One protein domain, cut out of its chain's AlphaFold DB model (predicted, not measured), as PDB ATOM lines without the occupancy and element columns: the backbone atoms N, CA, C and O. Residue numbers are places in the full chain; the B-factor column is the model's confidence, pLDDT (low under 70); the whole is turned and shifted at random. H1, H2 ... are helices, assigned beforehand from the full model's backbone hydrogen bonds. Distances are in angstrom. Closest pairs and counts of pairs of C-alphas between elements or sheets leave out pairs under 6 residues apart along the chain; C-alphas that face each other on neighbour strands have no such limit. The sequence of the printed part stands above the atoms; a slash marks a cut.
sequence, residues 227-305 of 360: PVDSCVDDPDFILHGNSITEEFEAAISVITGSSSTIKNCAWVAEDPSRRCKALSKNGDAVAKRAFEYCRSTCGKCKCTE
ATOM      1  N   PRO A 227     236.415 215.646 180.464       45.62
ATOM      2  CA  PRO A 227     236.625 216.433 181.666       45.62
ATOM      3  C   PRO A 227     237.921 217.220 181.486       45.62
ATOM      4  O   PRO A 227     238.948 216.676 181.080       45.62
ATOM      5  N   VAL A 228     237.871 218.521 181.771       51.47
ATOM      6  CA  VAL A 228     238.957 219.503 181.570       51.47
ATOM      7  C   VAL A 228     240.204 219.178 182.435       51.47
ATOM      8  O   VAL A 228     241.159 219.962 182.466       51.47
ATOM      9  N   ASP A 229     240.216 217.998 183.059       55.16
ATOM     10  CA  ASP A 229     240.930 217.573 184.256       55.16
ATOM     11  C   ASP A 229     242.034 216.543 183.987       55.16
ATOM     12  O   ASP A 229     242.836 216.273 184.878       55.16
ATOM     13  N   SER A 230     242.150 215.988 182.778       60.34
ATOM     14  CA  SER A 230     243.316 215.175 182.424       60.34
ATOM     15  C   SER A 230     244.349 216.025 181.691       60.34
ATOM     16  O   SER A 230     244.085 216.592 180.630       60.34
ATOM     17  N   CYS A 231     245.567 216.092 182.232       71.44
ATOM     18  CA  CYS A 231     246.764 216.564 181.524       71.44
ATOM     19  C   CYS A 231     247.209 215.559 180.446       71.44
ATOM     20  O   CYS A 231     248.379 215.201 180.357       71.44
ATOM     21  N   VAL A 232     246.249 215.066 179.675       78.31
ATOM     22  CA  VAL A 232     246.406 214.034 178.662       78.31
ATOM     23  C   VAL A 232     245.842 214.626 177.382       78.31
ATOM     24  O   VAL A 232     244.800 215.283 177.408       78.31
ATOM     25  N   ASP A 233     246.579 214.459 176.293       85.81
ATOM     26  CA  ASP A 233     246.074 214.759 174.961       85.81
ATOM     27  C   ASP A 233     244.838 213.897 174.685       85.81
ATOM     28  O   ASP A 233     244.848 212.701 174.971       85.81
ATOM     29  N   ASP A 234     243.781 214.499 174.151       83.88
ATOM     30  CA  ASP A 234     242.578 213.765 173.770       83.88
ATOM     31  C   ASP A 234     242.931 212.759 172.651       83.88
ATOM     32  O   ASP A 234     243.359 213.184 171.569       83.88
ATOM     33  N   PRO A 235     242.829 211.437 172.902       81.62
ATOM     34  CA  PRO A 235     243.225 210.421 171.931       81.62
ATOM     35  C   PRO A 235     242.325 210.412 170.690       81.62
ATOM     36  O   PRO A 235     242.780 209.982 169.629       81.62
ATOM     37  N   ASP A 236     241.098 210.923 170.815       83.31
ATOM     38  CA  ASP A 236     240.082 210.923 169.762       83.31
ATOM     39  C   ASP A 236     240.049 212.252 168.992       83.31
ATOM     40  O   ASP A 236     239.276 212.429 168.050       83.31
ATOM     41  N   PHE A 237     240.925 213.198 169.344       85.75
ATOM     42  CA  PHE A 237     241.015 214.470 168.648       85.75
ATOM     43  C   PHE A 237     241.456 214.295 167.194       85.75
ATOM     44  O   PHE A 237     242.611 213.963 166.902       85.75
ATOM     45  N   ILE A 238     240.543 214.607 166.275       85.38
ATOM     46  CA  ILE A 238     240.785 214.630 164.836       85.38
ATOM     47  C   ILE A 238     240.284 215.960 164.267       85.38
ATOM     48  O   ILE A 238     239.112 216.312 164.354       85.38
ATOM     49  N   LEU A 239     241.191 216.711 163.647       80.38
ATOM     50  CA  LEU A 239     240.862 217.878 162.836       80.38
ATOM     51  C   LEU A 239     240.831 217.480 161.357       80.38
ATOM     52  O   LEU A 239     241.881 217.246 160.749       80.38
ATOM     53  N   HIS A 240     239.639 217.479 160.765       78.12
ATOM     54  CA  HIS A 240     239.485 217.389 159.314       78.12
ATOM     55  C   HIS A 240     239.916 218.711 158.664       78.12
ATOM     56  O   HIS A 240     239.634 219.811 159.152       78.12
ATOM     57  N   GLY A 241     240.713 218.616 157.601       59.41
ATOM     58  CA  GLY A 241     241.234 219.775 156.890       59.41
ATOM     59  C   GLY A 241     240.177 220.356 155.961       59.41
ATOM     60  O   GLY A 241     240.067 219.894 154.839       59.41
ATOM     61  N   ASN A 242     239.510 221.424 156.408       55.12
ATOM     62  CA  ASN A 242     238.395 222.117 155.750       55.12
ATOM     63  C   ASN A 242     237.082 221.327 155.766       55.12
ATOM     64  O   ASN A 242     237.040 220.140 155.483       55.12
ATOM     65  N   SER A 243     236.008 222.039 156.113       45.59
ATOM     66  CA  SER A 243     234.628 221.557 156.174       45.59
ATOM     67  C   SER A 243     234.126 221.170 154.783       45.59
ATOM     68  O   SER A 243     233.477 221.959 154.098       45.59
ATOM     69  N   ILE A 244     234.452 219.963 154.356       50.22
ATOM     70  CA  ILE A 244     233.768 219.268 153.276       50.22
ATOM     71  C   ILE A 244     233.178 218.017 153.910       50.22
ATOM     72  O   ILE A 244     233.841 217.346 154.697       50.22
ATOM     73  N   THR A 245     231.901 217.768 153.640       51.88
ATOM     74  CA  THR A 245     231.187 216.594 154.144       51.88
ATOM     75  C   THR A 245     231.941 215.319 153.754       51.88
ATOM     76  O   THR A 245     232.607 215.286 152.717       51.88
ATOM     77  N   GLU A 246     231.860 214.268 154.576       53.06
ATOM     78  CA  GLU A 246     232.628 213.020 154.397       53.06
ATOM     79  C   GLU A 246     232.475 212.407 152.991       53.06
ATOM     80  O   GLU A 246     233.424 211.854 152.432       53.06
ATOM     81  N   GLU A 247     231.309 212.579 152.362       57.78
ATOM     82  CA  GLU A 247     231.047 212.126 150.991       57.78
ATOM     83  C   GLU A 247     231.861 212.894 149.931       57.78
ATOM     84  O   GLU A 247     232.222 212.344 148.888       57.78
ATOM     85  N   PHE A 248     232.203 214.156 150.199       58.25
ATOM     86  CA  PHE A 248     232.943 215.023 149.283       58.25
ATOM     87  C   PHE A 248     234.468 214.844 149.403       58.25
ATOM     88  O   PHE A 248     235.187 214.984 148.408       58.25
ATOM     89  N   GLU A 249     234.977 214.465 150.583       56.25
ATOM     90  CA  GLU A 249     236.405 214.162 150.780       56.25
ATOM     91  C   GLU A 249     236.848 212.924 149.981       56.25
ATOM     92  O   GLU A 249     237.917 212.940 149.355       56.25
ATOM     93  N   ALA A 250     236.008 211.883 149.916       59.31
ATOM     94  CA  ALA A 250     236.287 210.682 149.124       59.31
ATOM     95  C   ALA A 250     236.426 210.997 147.621       59.31
ATOM     96  O   ALA A 250     237.295 210.444 146.941       59.31
ATOM     97  N   ALA A 251     235.625 211.935 147.105       61.72
ATOM     98  CA  ALA A 251     235.669 212.349 145.704       61.72
ATOM     99  C   ALA A 251     236.896 213.227 145.375       61.72
ATOM    100  O   ALA A 251     237.535 213.039 144.337       61.72
ATOM    101  N   ILE A 252     237.276 214.157 146.261       61.12
ATOM    102  CA  ILE A 252     238.429 215.053 146.045       61.12
ATOM    103  C   ILE A 252     239.765 214.313 146.188       61.12
ATOM    104  O   ILE A 252     240.708 214.613 145.446       61.12
ATOM    105  N   SER A 253     239.848 213.333 147.093       59.66
ATOM    106  CA  SER A 253     241.032 212.481 147.274       59.66
ATOM    107  C   SER A 253     241.440 211.784 145.969       59.66
ATOM    108  O   SER A 253     242.615 211.803 145.592       59.66
ATOM    109  N   VAL A 254     240.456 211.266 145.222       68.88
ATOM    110  CA  VAL A 254     240.667 210.590 143.931       68.88
ATOM    111  C   VAL A 254     241.141 211.561 142.845       68.88
ATOM    112  O   VAL A 254     241.967 211.194 142.011       68.88
ATOM    113  N   ILE A 255     240.647 212.802 142.851       69.19
ATOM    114  CA  ILE A 255     240.937 213.792 141.800       69.19
ATOM    115  C   ILE A 255     242.286 214.487 142.022       69.19
ATOM    116  O   ILE A 255     243.003 214.771 141.064       69.19
ATOM    117  N   THR A 256     242.634 214.790 143.273       66.12
ATOM    118  CA  THR A 256     243.775 215.670 143.579       66.12
ATOM    119  C   THR A 256     245.023 214.928 144.048       66.12
ATOM    120  O   THR A 256     246.091 215.534 144.115       66.12
ATOM    121  N   GLY A 257     244.920 213.640 144.401       62.16
ATOM    122  CA  GLY A 257     246.024 212.895 145.020       62.16
ATOM    123  C   GLY A 257     246.472 213.474 146.372       62.16
ATOM    124  O   GLY A 257     247.505 213.078 146.906       62.16
ATOM    125  N   SER A 258     245.710 214.421 146.927       55.69
ATOM    126  CA  SER A 258     245.950 215.013 148.235       55.69
ATOM    127  C   SER A 258     245.380 214.072 149.288       55.69
ATOM    128  O   SER A 258     244.167 214.035 149.489       55.69
ATOM    129  N   SER A 259     246.233 213.314 149.983       61.03
ATOM    130  CA  SER A 259     245.787 212.643 151.204       61.03
ATOM    131  C   SER A 259     245.492 213.727 152.239       61.03
ATOM    132  O   SER A 259     246.414 214.433 152.665       61.03
ATOM    133  N   SER A 260     244.228 213.894 152.629       64.44
ATOM    134  CA  SER A 260     243.893 214.691 153.803       64.44
ATOM    135  C   SER A 260     244.683 214.113 154.978       64.44
ATOM    136  O   SER A 260     244.585 212.938 155.323       64.44
ATOM    137  N   THR A 261     245.596 214.910 155.526       76.00
ATOM    138  CA  THR A 261     246.382 214.474 156.677       76.00
ATOM    139  C   THR A 261     245.484 214.598 157.894       76.00
ATOM    140  O   THR A 261     245.064 215.700 158.236       76.00
ATOM    141  N   ILE A 262     245.165 213.467 158.525       82.38
ATOM    142  CA  ILE A 262     244.476 213.428 159.818       82.38
ATOM    143  C   ILE A 262     245.318 214.240 160.807       82.38
ATOM    144  O   ILE A 262     246.465 213.892 161.098       82.38
ATOM    145  N   LYS A 263     244.768 215.350 161.300       87.88
ATOM    146  CA  LYS A 263     245.451 216.230 162.253       87.88
ATOM    147  C   LYS A 263     245.017 215.860 163.668       87.88
ATOM    148  O   LYS A 263     244.053 216.413 164.184       87.88
ATOM    149  N   ASN A 264     245.722 214.916 164.279       92.62
ATOM    150  CA  ASN A 264     245.541 214.521 165.678       92.62
ATOM    151  C   ASN A 264     246.659 215.091 166.572       92.62
ATOM    152  O   ASN A 264     247.501 215.872 166.121       92.62
ATOM    153  N   CYS A 265     246.721 214.703 167.846       93.19
ATOM    154  CA  CYS A 265     247.784 215.190 168.729       93.19
ATOM    155  C   CYS A 265     249.188 214.685 168.360       93.19
ATOM    156  O   CYS A 265     250.159 215.395 168.615       93.19
ATOM    157  N   ALA A 266     249.316 213.552 167.655       94.12
ATOM    158  CA  ALA A 266     250.597 213.132 167.080       94.12
ATOM    159  C   ALA A 266     251.059 214.099 165.977       94.12
ATOM    160  O   ALA A 266     252.222 214.499 165.959       94.12
ATOM    161  N   TRP A 267     250.132 214.568 165.131       93.06
ATOM    162  CA  TRP A 267     250.395 215.676 164.213       93.06
ATOM    163  C   TRP A 267     250.825 216.914 165.010       93.06
ATOM    164  O   TRP A 267     251.869 217.490 164.727       93.06
ATOM    165  N   VAL A 268     250.112 217.330 166.056       92.88
ATOM    166  CA  VAL A 268     250.544 218.500 166.849       92.88
ATOM    167  C   VAL A 268     251.972 218.323 167.410       92.88
ATOM    168  O   VAL A 268     252.750 219.281 167.392       92.88
ATOM    169  N   ALA A 269     252.354 217.105 167.806       93.06
ATOM    170  CA  ALA A 269     253.649 216.783 168.410       93.06
ATOM    171  C   ALA A 269     254.852 216.857 167.456       93.06
ATOM    172  O   ALA A 269     255.979 217.025 167.923       93.06
ATOM    173  N   GLU A 270     254.646 216.799 166.138       94.50
ATOM    174  CA  GLU A 270     255.728 216.968 165.156       94.50
ATOM    175  C   GLU A 270     256.295 218.396 165.135       94.50
ATOM    176  O   GLU A 270     257.475 218.601 164.857       94.50
ATOM    177  N   ASP A 271     255.451 219.400 165.389       92.81
ATOM    178  CA  ASP A 271     255.842 220.815 165.408       92.81
ATOM    179  C   ASP A 271     254.958 221.602 166.393       92.81
ATOM    180  O   ASP A 271     254.157 222.459 165.991       92.81
ATOM    181  N   PRO A 272     255.078 221.326 167.706       90.56
ATOM    182  CA  PRO A 272     254.223 221.926 168.726       90.56
ATOM    183  C   PRO A 272     254.451 223.436 168.812       90.56
ATOM    184  O   PRO A 272     253.528 224.200 169.078       90.56
ATOM    185  N   SER A 273     255.661 223.907 168.501       85.56
ATOM    186  CA  SER A 273     255.970 225.337 168.493       85.56
ATOM    187  C   SER A 273     255.141 226.115 167.481       85.56
ATOM    188  O   SER A 273     254.810 227.255 167.774       85.56
ATOM    189  N   ARG A 274     254.802 225.544 166.319       88.31
ATOM    190  CA  ARG A 274     253.926 226.192 165.330       88.31
ATOM    191  C   ARG A 274     252.461 225.824 165.541       88.31
ATOM    192  O   ARG A 274     251.610 226.710 165.522       88.31
ATOM    193  N   ARG A 275     252.176 224.537 165.764       89.75
ATOM    194  CA  ARG A 275     250.814 223.974 165.818       89.75
ATOM    195  C   ARG A 275     250.069 224.371 167.100       89.75
ATOM    196  O   ARG A 275     248.849 224.476 167.072       89.75
ATOM    197  N   CYS A 276     250.793 224.710 168.169       86.81
ATOM    198  CA  CYS A 276     250.218 225.221 169.417       86.81
ATOM    199  C   CYS A 276     250.292 226.751 169.577       86.81
ATOM    200  O   CYS A 276     249.645 227.288 170.473       86.81
ATOM    201  N   LYS A 277     251.080 227.481 168.764       75.25
ATOM    202  CA  LYS A 277     251.290 228.942 168.937       75.25
ATOM    203  C   LYS A 277     250.307 229.855 168.214       75.25
ATOM    204  O   LYS A 277     250.446 231.076 168.316       75.25
ATOM    205  N   ALA A 278     249.301 229.351 167.517       56.22
ATOM    206  CA  ALA A 278     248.361 230.229 166.823       56.22
ATOM    207  C   ALA A 278     247.233 230.740 167.751       56.22
ATOM    208  O   ALA A 278     246.053 230.522 167.529       56.22
ATOM    209  N   LEU A 279     247.628 231.501 168.779       50.22
ATOM    210  CA  LEU A 279     246.822 232.611 169.318       50.22
ATOM    211  C   LEU A 279     247.333 233.973 168.808       50.22
ATOM    212  O   LEU A 279     246.854 235.029 169.213       50.22
ATOM    213  N   SER A 280     248.326 233.979 167.912       43.47
ATOM    214  CA  SER A 280     248.924 235.213 167.407       43.47
ATOM    215  C   SER A 280     248.131 235.774 166.220       43.47
ATOM    216  O   SER A 280     248.329 235.393 165.069       43.47
ATOM    217  N   LYS A 281     247.269 236.740 166.552       45.28
ATOM    218  CA  LYS A 281     246.734 237.844 165.733       45.28
ATOM    219  C   LYS A 281     245.499 237.617 164.849       45.28
ATOM    220  O   LYS A 281     244.734 238.568 164.774       45.28
ATOM    221  N   ASN A 282     245.238 236.430 164.285       48.72
ATOM    222  CA  ASN A 282     244.104 236.245 163.344       48.72
ATOM    223  C   ASN A 282     243.131 235.075 163.641       48.72
ATOM    224  O   ASN A 282     242.319 234.752 162.786       48.72
ATOM    225  N   GLY A 283     243.169 234.446 164.824       51.22
ATOM    226  CA  GLY A 283     242.082 233.551 165.266       51.22
ATOM    227  C   GLY A 283     241.828 232.298 164.410       51.22
ATOM    228  O   GLY A 283     240.678 231.967 164.155       51.22
ATOM    229  N   ASP A 284     242.872 231.586 163.973       62.41
ATOM    230  CA  ASP A 284     242.687 230.314 163.260       62.41
ATOM    231  C   ASP A 284     242.084 229.252 164.205       62.41
ATOM    232  O   ASP A 284     242.732 228.793 165.155       62.41
ATOM    233  N   ALA A 285     240.828 228.869 163.946       64.75
ATOM    234  CA  ALA A 285     240.058 227.909 164.739       64.75
ATOM    235  C   ALA A 285     240.787 226.564 164.919       64.75
ATOM    236  O   ALA A 285     240.647 225.907 165.954       64.75
ATOM    237  N   VAL A 286     241.630 226.184 163.954       67.88
ATOM    238  CA  VAL A 286     242.415 224.942 163.972       67.88
ATOM    239  C   VAL A 286     243.417 224.936 165.130       67.88
ATOM    240  O   VAL A 286     243.562 223.934 165.831       67.88
ATOM    241  N   ALA A 287     244.089 226.059 165.380       64.81
ATOM    242  CA  ALA A 287     245.099 226.154 166.430       64.81
ATOM    243  C   ALA A 287     244.493 226.273 167.831       64.81
ATOM    244  O   ALA A 287     245.045 225.719 168.783       64.81
ATOM    245  N   LYS A 288     243.340 226.949 167.955       71.50
ATOM    246  CA  LYS A 288     242.563 226.998 169.203       71.50
ATOM    247  C   LYS A 288     242.161 225.583 169.627       71.50
ATOM    248  O   LYS A 288     242.436 225.196 170.759       71.50
ATOM    249  N   ARG A 289     241.637 224.784 168.687       76.19
ATOM    250  CA  ARG A 289     241.283 223.377 168.927       76.19
ATOM    251  C   ARG A 289     242.520 222.538 169.275       76.19
ATOM    252  O   ARG A 289     242.539 221.911 170.326       76.19
ATOM    253  N   ALA A 290     243.600 222.603 168.492       81.25
ATOM    254  CA  ALA A 290     244.835 221.869 168.807       81.25
ATOM    255  C   ALA A 290     245.384 222.194 170.212       81.25
ATOM    256  O   ALA A 290     245.809 221.301 170.938       81.25
ATOM    257  N   PHE A 291     245.327 223.458 170.633       78.94
ATOM    258  CA  PHE A 291     245.759 223.885 171.967       78.94
ATOM    259  C   PHE A 291     244.830 223.419 173.108       78.94
ATOM    260  O   PHE A 291     245.259 223.281 174.261       78.94
ATOM    261  N   GLU A 292     243.545 223.222 172.823       80.69
ATOM    262  CA  GLU A 292     242.553 222.763 173.798       80.69
ATOM    263  C   GLU A 292     242.552 221.248 173.973       80.69
ATOM    264  O   GLU A 292     242.508 220.801 175.120       80.69
ATOM    265  N   TYR A 293     242.677 220.500 172.877       86.81
ATOM    266  CA  TYR A 293     242.626 219.039 172.868       86.81
ATOM    267  C   TYR A 293     244.006 218.385 173.054       86.81
ATOM    268  O   TYR A 293     244.106 217.357 173.714       86.81
ATOM    269  N   CYS A 294     245.096 219.010 172.591       90.50
ATOM    270  CA  CYS A 294     246.459 218.473 172.722       90.50
ATOM    271  C   CYS A 294     247.254 219.180 173.830       90.50
ATOM    272  O   CYS A 294     248.297 219.800 173.606       90.50
ATOM    273  N   ARG A 295     246.724 219.133 175.055       85.62
ATOM    274  CA  ARG A 295     247.215 219.908 176.206       85.62
ATOM    275  C   ARG A 295     248.628 219.517 176.643       85.62
ATOM    276  O   ARG A 295     249.421 220.416 176.953       85.62
ATOM    277  N   SER A 296     248.958 218.223 176.673       85.25
ATOM    278  CA  SER A 296     250.308 217.775 177.032       85.25
ATOM    279  C   SER A 296     251.299 218.106 175.930       85.25
ATOM    280  O   SER A 296     252.338 218.713 176.208       85.25
ATOM    281  N   THR A 297     250.934 217.825 174.680       90.56
ATOM    282  CA  THR A 297     251.764 218.128 173.511       90.56
ATOM    283  C   THR A 297     252.042 219.629 173.382       90.56
ATOM    284  O   THR A 297     253.176 220.041 173.128       90.56
ATOM    285  N   CYS A 298     251.043 220.475 173.640       88.88
ATOM    286  CA  CYS A 298     251.186 221.929 173.607       88.88
ATOM    287  C   CYS A 298     251.838 222.535 174.852       88.88
ATOM    288  O   CYS A 298     251.900 223.759 174.983       88.88
ATOM    289  N   GLY A 299     252.330 221.710 175.782       80.75
ATOM    290  CA  GLY A 299     253.010 222.182 176.984       80.75
ATOM    291  C   GLY A 299     252.106 222.963 177.938       80.75
ATOM    292  O   GLY A 299     252.610 223.585 178.870       80.75
ATOM    293  N   LYS A 300     250.781 222.900 177.758       78.19
ATOM    294  CA  LYS A 300     249.795 223.422 178.718       78.19
ATOM    295  C   LYS A 300     249.880 222.662 180.042       78.19
ATOM    296  O   LYS A 300     249.533 223.193 181.090       78.19
ATOM    297  N   CYS A 301     250.397 221.438 179.975       73.88
ATOM    298  CA  CYS A 301     250.640 220.560 181.107       73.88
ATOM    299  C   CYS A 301     252.079 220.626 181.646       73.88
ATOM    300  O   CYS A 301     252.440 219.760 182.437       73.88
ATOM    301  N   LYS A 302     252.924 221.598 181.247       60.66
ATOM    302  CA  LYS A 302     254.285 221.735 181.805       60.66
ATOM    303  C   LYS A 302     254.251 222.203 183.267       60.66
ATOM    304  O   LYS A 302     254.581 223.336 183.590       60.66
ATOM    305  N   CYS A 303     253.931 221.268 184.148       57.25
ATOM    306  CA  CYS A 303     254.431 221.185 185.511       57.25
ATOM    307  C   CYS A 303     255.597 220.183 185.487       57.25
ATOM    308  O   CYS A 303     255.513 219.105 186.063       57.25
ATOM    309  N   THR A 304     256.646 220.449 184.702       48.38
ATOM    310  CA  THR A 304     257.759 219.498 184.574       48.38
ATOM    311  C   THR A 304     258.595 219.499 185.848       48.38
ATOM    312  O   THR A 304     259.156 220.523 186.223       48.38
ATOM    313  N   GLU A 305     258.635 218.321 186.459       53.88
ATOM    314  CA  GLU A 305     259.430 217.705 187.533       53.88
ATOM    315  C   GLU A 305     260.740 218.349 188.043       53.88
ATOM    316  O   GLU A 305     261.250 217.901 189.065       53.88
TER     317      GLU A 305
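AT A GLANCE: This is residues 227 to 305 of the 360 residues of the protein "Hypothetical protein" of Chaetoceros debilis (UniProt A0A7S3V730). The model has little regular structure: a long coil, residues 227 to 245, runs past a small cluster of H2, H3 and H4 to H1 at one far end, and residues 257 to 264 lead back to the cluster. Residues 280 to 285 stick out, and the tail to Glu 305 makes the other far end. The printed part has 79 residues with four named helices, H1 to H4, and no named strand; it is all helix, with 30 residues in named elements. It is loose, radius of gyration of the C-alphas 14.4 A, spanning 49 by 28 by 22 A.

HOW THE PARTS SIT: H1, residues 246 to 256, is apart from H2, residues 265 to 270. H4, residues 285 to 293, only just touches H2, with 3 pairs of C-alphas within 8 A, about perpendicular at 75 degrees; the closest C-alphas, of Val 268 and Ala 290, are 6.9 A apart. Every O i to N i+4 pair is within hydrogen-bond range in H2 and H4, and 4 of 7 in H1.

IN THESE COORDINATES: H1 begins at C-alpha 246 (232.628, 213.020, 154.397) and is 15.8 A long. H3, residues 272 to 275, precedes H4, 12.3 A, which ends at C-alpha 293 (242.626, 219.039, 172.868).

THE WHOLE: The printed part has no cut and no long link between helices. In 38 residues, among them 241 to 260, pLDDT is under 70.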